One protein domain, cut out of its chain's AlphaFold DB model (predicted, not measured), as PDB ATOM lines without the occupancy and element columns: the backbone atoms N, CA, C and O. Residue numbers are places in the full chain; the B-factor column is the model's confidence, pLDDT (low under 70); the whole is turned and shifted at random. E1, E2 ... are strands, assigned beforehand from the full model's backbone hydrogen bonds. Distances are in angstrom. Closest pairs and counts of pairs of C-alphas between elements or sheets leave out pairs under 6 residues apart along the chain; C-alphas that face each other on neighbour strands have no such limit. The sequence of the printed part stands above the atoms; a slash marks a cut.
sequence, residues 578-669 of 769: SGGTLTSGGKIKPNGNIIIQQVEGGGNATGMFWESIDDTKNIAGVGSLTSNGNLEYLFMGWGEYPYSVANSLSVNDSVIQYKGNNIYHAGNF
ATOM      1  N   SER A 578      30.905  -9.530 -10.405       58.97
ATOM      2  CA  SER A 578      30.226  -8.863  -9.286       58.97
ATOM      3  C   SER A 578      31.056  -7.732  -8.662       58.97
ATOM      4  O   SER A 578      30.644  -7.146  -7.657       58.97
ATOM      5  N   GLY A 579      32.207  -7.401  -9.252       62.53
ATOM      6  CA  GLY A 579      33.217  -6.556  -8.631       62.53
ATOM      7  C   GLY A 579      34.031  -7.293  -7.561       62.53
ATOM      8  O   GLY A 579      33.737  -8.432  -7.200       62.53
ATOM      9  N   GLY A 580      35.073  -6.637  -7.045       61.59
ATOM     10  CA  GLY A 580      36.004  -7.227  -6.078       61.59
ATOM     11  C   GLY A 580      36.759  -6.191  -5.246       61.59
ATOM     12  O   GLY A 580      36.781  -5.001  -5.576       61.59
ATOM     13  N   THR A 581      37.365  -6.652  -4.152       60.44
ATOM     14  CA  THR A 581      38.254  -5.851  -3.299       60.44
ATOM     15  C   THR A 581      39.694  -6.111  -3.733       60.44
ATOM     16  O   THR A 581      40.123  -7.260  -3.761       60.44
ATOM     17  N   LEU A 582      40.432  -5.062  -4.080       62.72
ATOM     18  CA  LEU A 582      41.864  -5.130  -4.351       62.72
ATOM     19  C   LEU A 582      42.620  -5.254  -3.023       62.72
ATOM     20  O   LEU A 582      42.254  -4.615  -2.029       62.72
ATOM     21  N   THR A 583      43.684  -6.054  -3.005       57.62
ATOM     22  CA  THR A 583      44.578  -6.189  -1.849       57.62
ATOM     23  C   THR A 583      45.050  -4.795  -1.406       57.62
ATOM     24  O   THR A 583      45.445  -3.983  -2.239       57.62
ATOM     25  N   SER A 584      44.952  -4.491  -0.106       57.84
ATOM     26  CA  SER A 584      45.229  -3.168   0.500       57.84
ATOM     27  C   SER A 584      44.166  -2.065   0.321       57.84
ATOM     28  O   SER A 584      44.423  -0.917   0.679       57.84
ATOM     29  N   GLY A 585      42.943  -2.398  -0.117       57.94
ATOM     30  CA  GLY A 585      41.741  -1.620   0.234       57.94
ATOM     31  C   GLY A 585      40.955  -0.964  -0.906       57.94
ATOM     32  O   GLY A 585      39.911  -0.392  -0.633       57.94
ATOM     33  N   GLY A 586      41.365  -1.050  -2.174       66.06
ATOM     34  CA  GLY A 586      40.562  -0.539  -3.303       66.06
ATOM     35  C   GLY A 586      39.361  -1.435  -3.651       66.06
ATOM     36  O   GLY A 586      39.356  -2.619  -3.330       66.06
ATOM     37  N   LYS A 587      38.338  -0.911  -4.338       67.81
ATOM     38  CA  LYS A 587      37.207  -1.710  -4.858       67.81
ATOM     39  C   LYS A 587      36.968  -1.433  -6.332       67.81
ATOM     40  O   LYS A 587      36.909  -0.273  -6.725       67.81
ATOM     41  N   ILE A 588      36.734  -2.473  -7.125       70.50
ATOM     42  CA  ILE A 588      36.225  -2.323  -8.494       70.50
ATOM     43  C   ILE A 588      34.779  -2.799  -8.500       70.50
ATOM     44  O   ILE A 588      34.489  -3.926  -8.106       70.50
ATOM     45  N   LYS A 589      33.854  -1.911  -8.871       66.44
ATOM     46  CA  LYS A 589      32.414  -2.201  -8.896       66.44
ATOM     47  C   LYS A 589      32.023  -2.970 -10.170       66.44
ATOM     48  O   LYS A 589      32.700  -2.820 -11.183       66.44
ATOM     49  N   PRO A 590      30.887  -3.702 -10.171       65.19
ATOM     50  CA  PRO A 590      30.396  -4.425 -11.353       65.19
ATOM     51  C   PRO A 590      30.258  -3.569 -12.620       65.19
ATOM     52  O   PRO A 590      30.370  -4.069 -13.729       65.19
ATOM     53  N   ASN A 591      30.005  -2.267 -12.464       71.25
ATOM     54  CA  ASN A 591      29.873  -1.326 -13.576       71.25
ATOM     55  C   ASN A 591      31.220  -0.787 -14.102       71.25
ATOM     56  O   ASN A 591      31.215   0.126 -14.921       71.25
ATOM     57  N   GLY A 592      32.353  -1.300 -13.612       62.81
ATOM     58  CA  GLY A 592      33.703  -0.917 -14.037       62.81
ATOM     59  C   GLY A 592      34.317   0.269 -13.287       62.81
ATOM     60  O   GLY A 592      35.467   0.615 -13.547       62.81
ATOM     61  N   ASN A 593      33.608   0.887 -12.336       72.38
ATOM     62  CA  ASN A 593      34.168   2.001 -11.566       72.38
ATOM     63  C   ASN A 593      35.246   1.510 -10.589       72.38
ATOM     64  O   ASN A 593      34.969   0.651  -9.746       72.38
ATOM     65  N   ILE A 594      36.430   2.122 -10.642       74.06
ATOM     66  CA  ILE A 594      37.521   1.903  -9.684       74.06
ATOM     67  C   ILE A 594      37.377   2.903  -8.532       74.06
ATOM     68  O   ILE A 594      37.288   4.110  -8.749       74.06
ATOM     69  N   ILE A 595      37.335   2.397  -7.302       70.31
ATOM     70  CA  ILE A 595      37.207   3.178  -6.072       70.31
ATOM     71  C   ILE A 595      38.469   3.000  -5.244       70.31
ATOM     72  O   ILE A 595      38.788   1.896  -4.803       70.31
ATOM     73  N   ILE A 596      39.141   4.115  -4.982       72.06
ATOM     74  CA  ILE A 596      40.229   4.196  -4.012       72.06
ATOM     75  C   ILE A 596      39.571   4.401  -2.641       72.06
ATOM     76  O   ILE A 596      38.920   5.420  -2.414       72.06
ATOM     77  N   GLN A 597      39.643   3.398  -1.761       68.12
ATOM     78  CA  GLN A 597      39.005   3.458  -0.441       68.12
ATOM     79  C   GLN A 597      39.970   4.034   0.601       68.12
ATOM     80  O   GLN A 597      41.177   3.804   0.547       68.12
ATOM     81  N   GLN A 598      39.419   4.765   1.567       68.19
ATOM     82  CA  GLN A 598      40.172   5.345   2.676       68.19
ATOM     83  C   GLN A 598      40.700   4.239   3.597       68.19
ATOM     84  O   GLN A 598      39.955   3.326   3.955       68.19
ATOM     85  N   VAL A 599      41.969   4.342   3.991       61.28
ATOM     86  CA  VAL A 599      42.566   3.484   5.023       61.28
ATOM     87  C   VAL A 599      42.402   4.176   6.376       61.28
ATOM     88  O   VAL A 599      42.605   5.386   6.492       61.28
ATOM     89  N   GLU A 600      41.989   3.425   7.396       56.88
ATOM     90  CA  GLU A 600      41.857   3.934   8.762       56.88
ATOM     91  C   GLU A 600      43.258   4.087   9.380       56.88
ATOM     92  O   GLU A 600      44.025   3.127   9.426       56.88
ATOM     93  N   GLY A 601      43.611   5.304   9.809       59.56
ATOM     94  CA  GLY A 601      44.967   5.654  10.250       59.56
ATOM     95  C   GLY A 601      45.824   6.203   9.106       59.56
ATOM     96  O   GLY A 601      46.589   5.471   8.484       59.56
ATOM     97  N   GLY A 602      45.675   7.504   8.830       61.22
ATOM     98  CA  GLY A 602      46.401   8.211   7.771       61.22
ATOM     99  C   GLY A 602      47.914   7.976   7.819       61.22
ATOM    100  O   GLY A 602      48.506   7.844   8.891       61.22
ATOM    101  N   GLY A 603      48.546   7.926   6.647       64.31
ATOM    102  CA  GLY A 603      49.993   7.730   6.573       64.31
ATOM    103  C   GLY A 603      50.576   7.698   5.167       64.31
ATOM    104  O   GLY A 603      51.643   8.260   4.965       64.31
ATOM    105  N   ASN A 604      49.886   7.117   4.180       71.44
ATOM    106  CA  ASN A 604      50.379   7.066   2.800       71.44
ATOM    107  C   ASN A 604      49.255   7.332   1.800       71.44
ATOM    108  O   ASN A 604      48.130   6.863   1.973       71.44
ATOM    109  N   ALA A 605      49.570   8.077   0.742       77.25
ATOM    110  CA  ALA A 605      48.656   8.271  -0.372       77.25
ATOM    111  C   ALA A 605      48.472   6.955  -1.137       77.25
ATOM    112  O   ALA A 605      49.434   6.220  -1.362       77.25
ATOM    113  N   THR A 606      47.244   6.678  -1.565       77.38
ATOM    114  CA  THR A 606      46.893   5.481  -2.333       77.38
ATOM    115  C   THR A 606      46.314   5.881  -3.683       77.38
ATOM    116  O   THR A 606      45.656   6.911  -3.823       77.38
ATOM    117  N   GLY A 607      46.587   5.093  -4.719       79.69
ATOM    118  CA  GLY A 607      46.162   5.428  -6.071       79.69
ATOM    119  C   GLY A 607      46.733   4.495  -7.118       79.69
ATOM    120  O   GLY A 607      47.127   3.373  -6.815       79.69
ATOM    121  N   MET A 608      46.773   4.980  -8.351       83.06
ATOM    122  CA  MET A 608      47.284   4.259  -9.509       83.06
ATOM    123  C   MET A 608      48.726   4.664  -9.785       83.06
ATOM    124  O   MET A 608      48.992   5.839 -10.024       83.06
ATOM    125  N   PHE A 609      49.639   3.698  -9.785       82.12
ATOM    126  CA  PHE A 609      51.029   3.911 -10.167       82.12
ATOM    127  C   PHE A 609      51.276   3.460 -11.605       82.12
ATOM    128  O   PHE A 609      50.650   2.524 -12.099       82.12
ATOM    129  N   TRP A 610      52.213   4.135 -12.257       85.69
ATOM    130  CA  TRP A 610      52.932   3.609 -13.406       85.69
ATOM    131  C   TRP A 610      54.310   3.194 -12.918       85.69
ATOM    132  O   TRP A 610      55.015   4.003 -12.305       85.69
ATOM    133  N   GLU A 611      54.682   1.957 -13.212       82.88
ATOM    134  CA  GLU A 611      55.976   1.378 -12.865       82.88
ATOM    135  C   GLU A 611      56.886   1.319 -14.098       82.88
ATOM    136  O   GLU A 611      56.437   1.422 -15.246       82.88
ATOM    137  N   SER A 612      58.195   1.236 -13.866       81.69
ATOM    138  CA  SER A 612      59.154   0.922 -14.920       81.69
ATOM    139  C   SER A 612      58.837  -0.444 -15.533       81.69
ATOM    140  O   SER A 612      58.246  -1.294 -14.888       81.69
ATOM    141  N   ILE A 613      59.254  -0.678 -16.779       81.56
ATOM    142  CA  ILE A 613      58.953  -1.934 -17.499       81.56
ATOM    143  C   ILE A 613      59.539  -3.195 -16.834       81.56
ATOM    144  O   ILE A 613      59.201  -4.308 -17.220       81.56
ATOM    145  N   ASP A 614      60.468  -3.019 -15.894       83.50
ATOM    146  CA  ASP A 614      61.049  -4.087 -15.079       83.50
ATOM    147  C   ASP A 614      60.367  -4.237 -13.705       83.50
ATOM    148  O   ASP A 614      60.846  -5.007 -12.877       83.50
ATOM    149  N   ASP A 615      59.288  -3.488 -13.465       83.38
ATOM    150  CA  ASP A 615      58.472  -3.458 -12.248       83.38
ATOM    151  C   ASP A 615      59.262  -3.128 -10.964       83.38
ATOM    152  O   ASP A 615      58.852  -3.456  -9.852       83.38
ATOM    153  N   THR A 616      60.429  -2.476 -11.084       77.62
ATOM    154  CA  THR A 616      61.296  -2.195  -9.922       77.62
ATOM    155  C   THR A 616      61.070  -0.830  -9.278       77.62
ATOM    156  O   THR A 616      61.478  -0.631  -8.129       77.62
ATOM    157  N   LYS A 617      60.477   0.136  -9.994       81.44
ATOM    158  CA  LYS A 617      60.301   1.513  -9.506       81.44
ATOM    159  C   LYS A 617      59.017   2.151 -10.002       81.44
ATOM    160  O   LYS A 617      58.682   2.066 -11.179       81.44
ATOM    161  N   ASN A 618      58.403   2.951  -9.136       84.69
ATOM    162  CA  ASN A 618      57.383   3.905  -9.550       84.69
ATOM    163  C   ASN A 618      58.012   5.017 -10.396       84.69
ATOM    164  O   ASN A 618      59.051   5.578 -10.043       84.69
ATOM    165  N   ILE A 619      57.365   5.358 -11.505       89.19
ATOM    166  CA  ILE A 619      57.789   6.450 -12.391       89.19
ATOM    167  C   ILE A 619      56.736   7.552 -12.497       89.19
ATOM    168  O   ILE A 619      57.088   8.694 -12.795       89.19
ATOM    169  N   ALA A 620      55.465   7.241 -12.230       89.56
ATOM    170  CA  ALA A 620      54.395   8.219 -12.094       89.56
ATOM    171  C   ALA A 620      53.226   7.675 -11.281       89.56
ATOM    172  O   ALA A 620      53.142   6.479 -11.014       89.56
ATOM    173  N   GLY A 621      52.308   8.550 -10.887       89.38
ATOM    174  CA  GLY A 621      51.093   8.127 -10.214       89.38
ATOM    175  C   GLY A 621      50.007   9.189 -10.179       89.38
ATOM    176  O   GLY A 621      50.289  10.391 -10.188       89.38
ATOM    177  N   VAL A 622      48.760   8.727 -10.065       89.69
ATOM    178  CA  VAL A 622      47.599   9.548  -9.704       89.69
ATOM    179  C   VAL A 622      46.888   8.913  -8.513       89.69
ATOM    180  O   VAL A 622      46.444   7.768  -8.585       89.69
ATOM    181  N   GLY A 623      46.763   9.648  -7.413       87.19
ATOM    182  CA  GLY A 623      46.271   9.083  -6.159       87.19
ATOM    183  C   GLY A 623      45.786  10.125  -5.173       87.19
ATOM    184  O   GLY A 623      45.893  11.321  -5.412       87.19
ATOM    185  N   SER A 624      45.245   9.674  -4.052       84.62
ATOM    186  CA  SER A 624      44.736  10.528  -2.986       84.62
ATOM    187  C   SER A 624      45.333  10.133  -1.643       84.62
ATOM    188  O   SER A 624      45.391   8.953  -1.306       84.62
ATOM    189  N   LEU A 625      45.724  11.124  -0.849       84.31
ATOM    190  CA  LEU A 625      45.979  10.968   0.575       84.31
ATOM    191  C   LEU A 625      44.716  11.320   1.342       84.31
ATOM    192  O   LEU A 625      44.148  12.401   1.174       84.31
ATOM    193  N   THR A 626      44.302  10.400   2.199       77.88
ATOM    194  CA  THR A 626      43.178  10.598   3.106       77.88
ATOM    195  C   THR A 626      43.611  10.274   4.523       77.88
ATOM    196  O   THR A 626      44.301   9.277   4.739       77.88
ATOM    197  N   SER A 627      43.157  11.070   5.481       76.94
ATOM    198  CA  SER A 627      43.421  10.866   6.903       76.94
ATOM    199  C   SER A 627      42.112  10.965   7.672       76.94
ATOM    200  O   SER A 627      41.365  11.933   7.516       76.94
ATOM    201  N   ASN A 628      41.801   9.932   8.461       73.38
ATOM    202  CA  ASN A 628      40.603   9.850   9.308       73.38
ATOM    203  C   ASN A 628      39.291  10.223   8.591       73.38
ATOM    204  O   ASN A 628      38.423  10.883   9.158       73.38
ATOM    205  N   GLY A 629      39.157   9.820   7.327       69.12
ATOM    206  CA  GLY A 629      37.943  10.042   6.545       69.12
ATOM    207  C   GLY A 629      37.917  11.314   5.690       69.12
ATOM    208  O   GLY A 629      37.016  11.461   4.865       69.12
ATOM    209  N   ASN A 630      38.906  12.201   5.816       77.31
ATOM    210  CA  ASN A 630      38.984  13.436   5.032       77.31
ATOM    211  C   ASN A 630      40.032  13.329   3.918       77.31
ATOM    212  O   ASN A 630      41.068  12.686   4.096       77.31
ATOM    213  N   LEU A 631      39.767  13.957   2.767       80.44
ATOM    214  CA  LEU A 631      40.746  14.106   1.687       80.44
ATOM    215  C   LEU A 631      41.769  15.169   2.090       80.44
ATOM    216  O   LEU A 631      41.409  16.331   2.253       80.44
ATOM    217  N   GLU A 632      43.033  14.781   2.215       85.44
ATOM    218  CA  GLU A 632      44.117  15.722   2.498       85.44
ATOM    219  C   GLU A 632      44.748  16.262   1.224       85.44
ATOM    220  O   GLU A 632      45.022  17.452   1.167       85.44
ATOM    221  N   TYR A 633      44.968  15.412   0.215       87.62
ATOM    222  CA  TYR A 633      45.477  15.811  -1.098       87.62
ATOM    223  C   TYR A 633      45.082  14.799  -2.175       87.62
ATOM    224  O   TYR A 633      45.104  13.593  -1.948       87.62
ATOM    225  N   LEU A 634      44.793  15.287  -3.375       89.88
ATOM    226  CA  LEU A 634      44.814  14.543  -4.625       89.88
ATOM    227  C   LEU A 634      46.119  14.866  -5.350       89.88
ATOM    228  O   LEU A 634      46.482  16.029  -5.491       89.88
ATOM    229  N   PHE A 635      46.814  13.850  -5.828       91.06
ATOM    230  CA  PHE A 635      48.124  13.944  -6.443       91.06
ATOM    231  C   PHE A 635      48.083  13.469  -7.887       91.06
ATOM    232  O   PHE A 635      47.476  12.448  -8.198       91.06
ATOM    233  N   MET A 636      48.815  14.173  -8.740       93.31
ATOM    234  CA  MET A 636      49.254  13.725 -10.054       93.31
ATOM    235  C   MET A 636      50.751  14.015 -10.151       93.31
ATOM    236  O   MET A 636      51.145  15.173 -10.295       93.31
ATOM    237  N   GLY A 637      51.599  13.000 -10.017       90.50
ATOM    238  CA  GLY A 637      53.043  13.212  -9.922       90.50
ATOM    239  C   GLY A 637      53.887  12.160 -10.612       90.50
ATOM    240  O   GLY A 637      53.379  11.204 -11.194       90.50
ATOM    241  N   TRP A 638      55.197  12.381 -10.575       90.62
ATOM    242  CA  TRP A 638      56.203  11.602 -11.297       90.62
ATOM    243  C   TRP A 638      57.414  11.285 -10.413       90.62
ATOM    244  O   TRP A 638      57.623  11.883  -9.358       90.62
ATOM    245  N   GLY A 639      58.231  10.338 -10.868       85.88
ATOM    246  CA  GLY A 639      59.367   9.786 -10.138       85.88
ATOM    247  C   GLY A 639      58.967   8.737  -9.101       85.88
ATOM    248  O   GLY A 639      57.808   8.345  -9.005       85.88
ATOM    249  N   GLU A 640      59.952   8.311  -8.307       85.31
ATOM    250  CA  GLU A 640      59.829   7.219  -7.324       85.31
ATOM    251  C   GLU A 640      58.832   7.529  -6.193       85.31
ATOM    252  O   GLU A 640      58.216   6.625  -5.631       85.31
ATOM    253  N   TYR A 641      58.604   8.820  -5.917       86.88
ATOM    254  CA  TYR A 641      57.667   9.312  -4.900       86.88
ATOM    255  C   TYR A 641      56.626  10.261  -5.518       86.88
ATOM    256  O   TYR A 641      56.621  11.457  -5.201       86.88
ATOM    257  N   PRO A 642      55.736   9.763  -6.397       87.94
ATOM    258  CA  PRO A 642      54.841  10.606  -7.190       87.94
ATOM    259  C   PRO A 642      53.707  11.229  -6.363       87.94
ATOM    260  O   PRO A 642      53.031  12.133  -6.835       87.94
ATOM    261  N   TYR A 643      53.503  10.793  -5.118       90.00
ATOM    262  CA  TYR A 643      52.516  11.367  -4.191       90.00
ATOM    263  C   TYR A 643      53.131  12.251  -3.106       90.00
ATOM    264  O   TYR A 643      52.499  12.552  -2.099       90.00
ATOM    265  N   SER A 644      54.376  12.683  -3.301       87.88
ATOM    266  CA  SER A 644      54.951  13.774  -2.521       87.88
ATOM    267  C   SER A 644      54.583  15.104  -3.165       87.88
ATOM    268  O   SER A 644      54.703  15.253  -4.384       87.88
ATOM    269  N   VAL A 645      54.211  16.106  -2.364       87.31
ATOM    270  CA  VAL A 645      53.944  17.469  -2.862       87.31
ATOM    271  C   VAL A 645      55.126  18.019  -3.672       87.31
ATOM    272  O   VAL A 645      54.915  18.740  -4.641       87.31
ATOM    273  N   ALA A 646      56.363  17.611  -3.356       88.31
ATOM    274  CA  ALA A 646      57.581  18.035  -4.049       88.31
ATOM    275  C   ALA A 646      57.725  17.481  -5.481       88.31
ATOM    276  O   ALA A 646      58.422  18.079  -6.297       88.31
ATOM    277  N   ASN A 647      57.045  16.379  -5.808       89.00
ATOM    278  CA  ASN A 647      57.175  15.673  -7.090       89.00
ATOM    279  C   ASN A 647      55.840  15.533  -7.834       89.00
ATOM    280  O   ASN A 647      55.686  14.675  -8.702       89.00
ATOM    281  N   SER A 648      54.861  16.367  -7.491       91.94
ATOM    282  CA  SER A 648      53.505  16.257  -8.016       91.94
ATOM    283  C   SER A 648      52.855  17.610  -8.250       91.94
ATOM    284  O   SER A 648      53.255  18.631  -7.685       91.94
ATOM    285  N   LEU A 649      51.823  17.600  -9.087       91.81
ATOM    286  CA  LEU A 649      50.690  18.497  -8.951       91.81
ATOM    287  C   LEU A 649      49.799  17.931  -7.838       91.81
ATOM    288  O   LEU A 649      49.270  16.831  -7.972       91.81
ATOM    289  N   SER A 650      49.654  18.660  -6.738       90.19
ATOM    290  CA  SER A 650      48.871  18.250  -5.574       90.19
ATOM    291  C   SER A 650      47.760  19.254  -5.297       90.19
ATOM    292  O   SER A 650      47.974  20.461  -5.354       90.19
ATOM    293  N   VAL A 651      46.556  18.763  -5.038       89.62
ATOM    294  CA  VAL A 651      45.349  19.575  -4.870       89.62
ATOM    295  C   VAL A 651      44.641  19.154  -3.603       89.62
ATOM    296  O   VAL A 651      44.367  17.976  -3.417       89.62
ATOM    297  N   ASN A 652      44.285  20.106  -2.760       85.25
ATOM    298  CA  ASN A 652      43.342  19.881  -1.680       85.25
ATOM    299  C   ASN A 652      42.254  20.950  -1.673       85.25
ATOM    300  O   ASN A 652      42.154  21.749  -2.604       85.25
ATOM    301  N   ASP A 653      41.415  20.931  -0.644       78.56
ATOM    302  CA  ASP A 653      40.285  21.850  -0.513       78.56
ATOM    303  C   ASP A 653      40.685  23.339  -0.490       78.56
ATOM    304  O   ASP A 653      39.863  24.202  -0.794       78.56
ATOM    305  N   SER A 654      41.949  23.640  -0.179       75.81
ATOM    306  CA  SER A 654      42.433  24.990   0.114       75.81
ATOM    307  C   SER A 654      43.619  25.427  -0.754       75.81
ATOM    308  O   SER A 654      43.934  26.623  -0.818       75.81
ATOM    309  N   VAL A 655      44.310  24.484  -1.401       79.38
ATOM    310  CA  VAL A 655      45.579  24.703  -2.100       79.38
ATOM    311  C   VAL A 655      45.725  23.791  -3.329       79.38
ATOM    312  O   VAL A 655      45.515  22.587  -3.256       79.38
ATOM    313  N   ILE A 656      46.200  24.352  -4.443       86.25
ATOM    314  CA  ILE A 656      46.801  23.654  -5.589       86.25
ATOM    315  C   ILE A 656      48.299  23.965  -5.585       86.25
ATOM    316  O   ILE A 656      48.687  25.136  -5.625       86.25
ATOM    317  N   GLN A 657      49.149  22.943  -5.565       86.81
ATOM    318  CA  GLN A 657      50.608  23.061  -5.560       86.81
ATOM    319  C   GLN A 657      51.225  22.271  -6.703       86.81
ATOM    320  O   GLN A 657      50.735  21.205  -7.054       86.81
ATOM    321  N   TYR A 658      52.348  22.741  -7.231       87.75
ATOM    322  CA  TYR A 658      53.181  21.982  -8.161       87.75
ATOM    323  C   TYR A 658      54.615  21.984  -7.661       87.75
ATOM    324  O   TYR A 658      55.205  23.045  -7.439       87.75
ATOM    325  N   LYS A 659      55.172  20.788  -7.468       85.31
ATOM    326  CA  LYS A 659      56.522  20.592  -6.928       85.31
ATOM    327  C   LYS A 659      56.755  21.355  -5.613       85.31
ATOM    328  O   LYS A 659      57.772  22.017  -5.437       85.31
ATOM    329  N   GLY A 660      55.772  21.306  -4.715       82.94
ATOM    330  CA  GLY A 660      55.796  21.925  -3.387       82.94
ATOM    331  C   GLY A 660      55.571  23.437  -3.377       82.94
ATOM    332  O   GLY A 660      55.589  24.044  -2.313       82.94
ATOM    333  N   ASN A 661      55.355  24.056  -4.541       80.38
ATOM    334  CA  ASN A 661      55.072  25.484  -4.643       80.38
ATOM    335  C   ASN A 661      53.569  25.707  -4.798       80.38
ATOM    336  O   ASN A 661      52.957  25.145  -5.707       80.38
ATOM    337  N   ASN A 662      52.977  26.559  -3.959       78.38
ATOM    338  CA  ASN A 662      51.555  26.890  -4.046       78.38
ATOM    339  C   ASN A 662      51.255  27.683  -5.331       78.38
ATOM    340  O   ASN A 662      51.545  28.877  -5.423       78.38
ATOM    341  N   ILE A 663      50.619  27.030  -6.303       72.25
ATOM    342  CA  ILE A 663      50.148  27.655  -7.545       72.25
ATOM    343  C   ILE A 663      48.835  28.404  -7.300       72.25
ATOM    344  O   ILE A 663      48.643  29.507  -7.806       72.25
ATOM    345  N   TYR A 664      47.942  27.831  -6.495       65.00
ATOM    346  CA  TYR A 664      46.666  28.436  -6.132       65.00
ATOM    347  C   TYR A 664      46.423  28.202  -4.651       65.00
ATOM    348  O   TYR A 664      46.225  27.078  -4.225       65.00
ATOM    349  N   HIS A 665      46.467  29.246  -3.842       61.78
ATOM    350  CA  HIS A 665      46.061  29.168  -2.442       61.78
ATOM    351  C   HIS A 665      45.357  30.464  -2.072       61.78
ATOM    352  O   HIS A 665      45.467  31.453  -2.806       61.78
ATOM    353  N   ALA A 666      44.695  30.490  -0.917       54.59
ATOM    354  CA  ALA A 666      43.978  31.669  -0.427       54.59
ATOM    355  C   ALA A 666      44.826  32.966  -0.412       54.59
ATOM    356  O   ALA A 666      44.263  34.056  -0.442       54.59
ATOM    357  N   GLY A 667      46.163  32.867  -0.428       55.78
ATOM    358  CA  GLY A 667      47.088  34.004  -0.524       55.78
ATOM    359  C   GLY A 667      47.601  34.367  -1.931       55.78
ATOM    360  O   GLY A 667      48.325  35.357  -2.052       55.78
ATOM    361  N   ASN A 668      47.278  33.616  -2.994       58.34
ATOM    362  CA  ASN A 668      47.748  33.890  -4.368       58.34
ATOM    363  C   ASN A 668      46.608  34.087  -5.397       58.34
ATOM    364  O   ASN A 668      46.753  34.895  -6.311       58.34
ATOM    365  N   PHE A 669      45.440  33.445  -5.232       57.34
ATOM    366  CA  PHE A 669      44.235  33.731  -6.034       57.34
ATOM    367  C   PHE A 669      42.982  33.132  -5.356       57.34
ATOM    368  O   PHE A 669      42.918  31.927  -5.145       57.34
TER     369      PHE A 669
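This is residues 578 to 669 of the 769 residues of an uncharacterized protein of Chryseobacterium scophthalmum (UniProt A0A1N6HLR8). One twisted sheet of six strands side by side makes the body, its strands following each other across it in chain order; E2 and E3 are long, E4 to E6 short. Residues 578 to 605 have no named element; in them residues 580 to 581, 587 to 588 and 594 to 595 fold back and forth in short antiparallel pairings, and their C-alphas lie 5 to 26 A from the mean of all C-alphas. The printed part has 92 residues, no named helix and six strands, E1 to E6, an antiparallel meander, each strand the antiparallel neighbour of the one before. The class is all strand, though under half of the residues, 38 of 92, are in named elements. It is only just compact, close to loose, with a radius of gyration of the C-alphas of 14.5 A and spans of 47 by 33 by 26 A.

Residues 578 to 605, from C-alpha 578 at (30.226, -8.863, -9.286), precede E1, residues 606 to 611, which is 14.5 A long and begins with C-alpha 606 at (46.893, 5.481, -2.333). E2, residues 618 to 627, measures 22.7 A and bends by 68 degrees at residue 622. E3, residues 630 to 638, measures 23.8 A. E4 is residues 648 to 651, 9.4 A; E5 is residues 655 to 658, 10.1 A; E6 is residues 661 to 665, 10.0 A, ending at (46.061, 29.168, -2.442).

Residues 587 to 588 pair antiparallel with 580 to 581 and with 594 to 595. Edge strand E1 forms a hairpin with E2 at 176 degrees, N 608 and O 622 being 2.8 A apart. In the hairpin E2 and E3, at 172 degrees, N 635 and O 623 are 2.7 A apart. The hairpin E3 and E4 stands at 155 degrees, with N 634 and O 651 at 2.7 A. In the hairpin E4 and E5, at 172 degrees, N 650 and O 657 are 2.8 A apart. Edge strand E6 forms a hairpin with E5 at 151 degrees, N 656 and O 664 being 2.7 A apart. E1 and E6 are apart.

The C-alphas farthest apart, of Ser 578 and Gly 667, are 46.9 A apart. The printed part has no cut, and no link between named strands is long. Mean pLDDT of the printed part is 76.9; 27 residues are under 70, among them 578 to 587, 597 to 603 and 664 to 669.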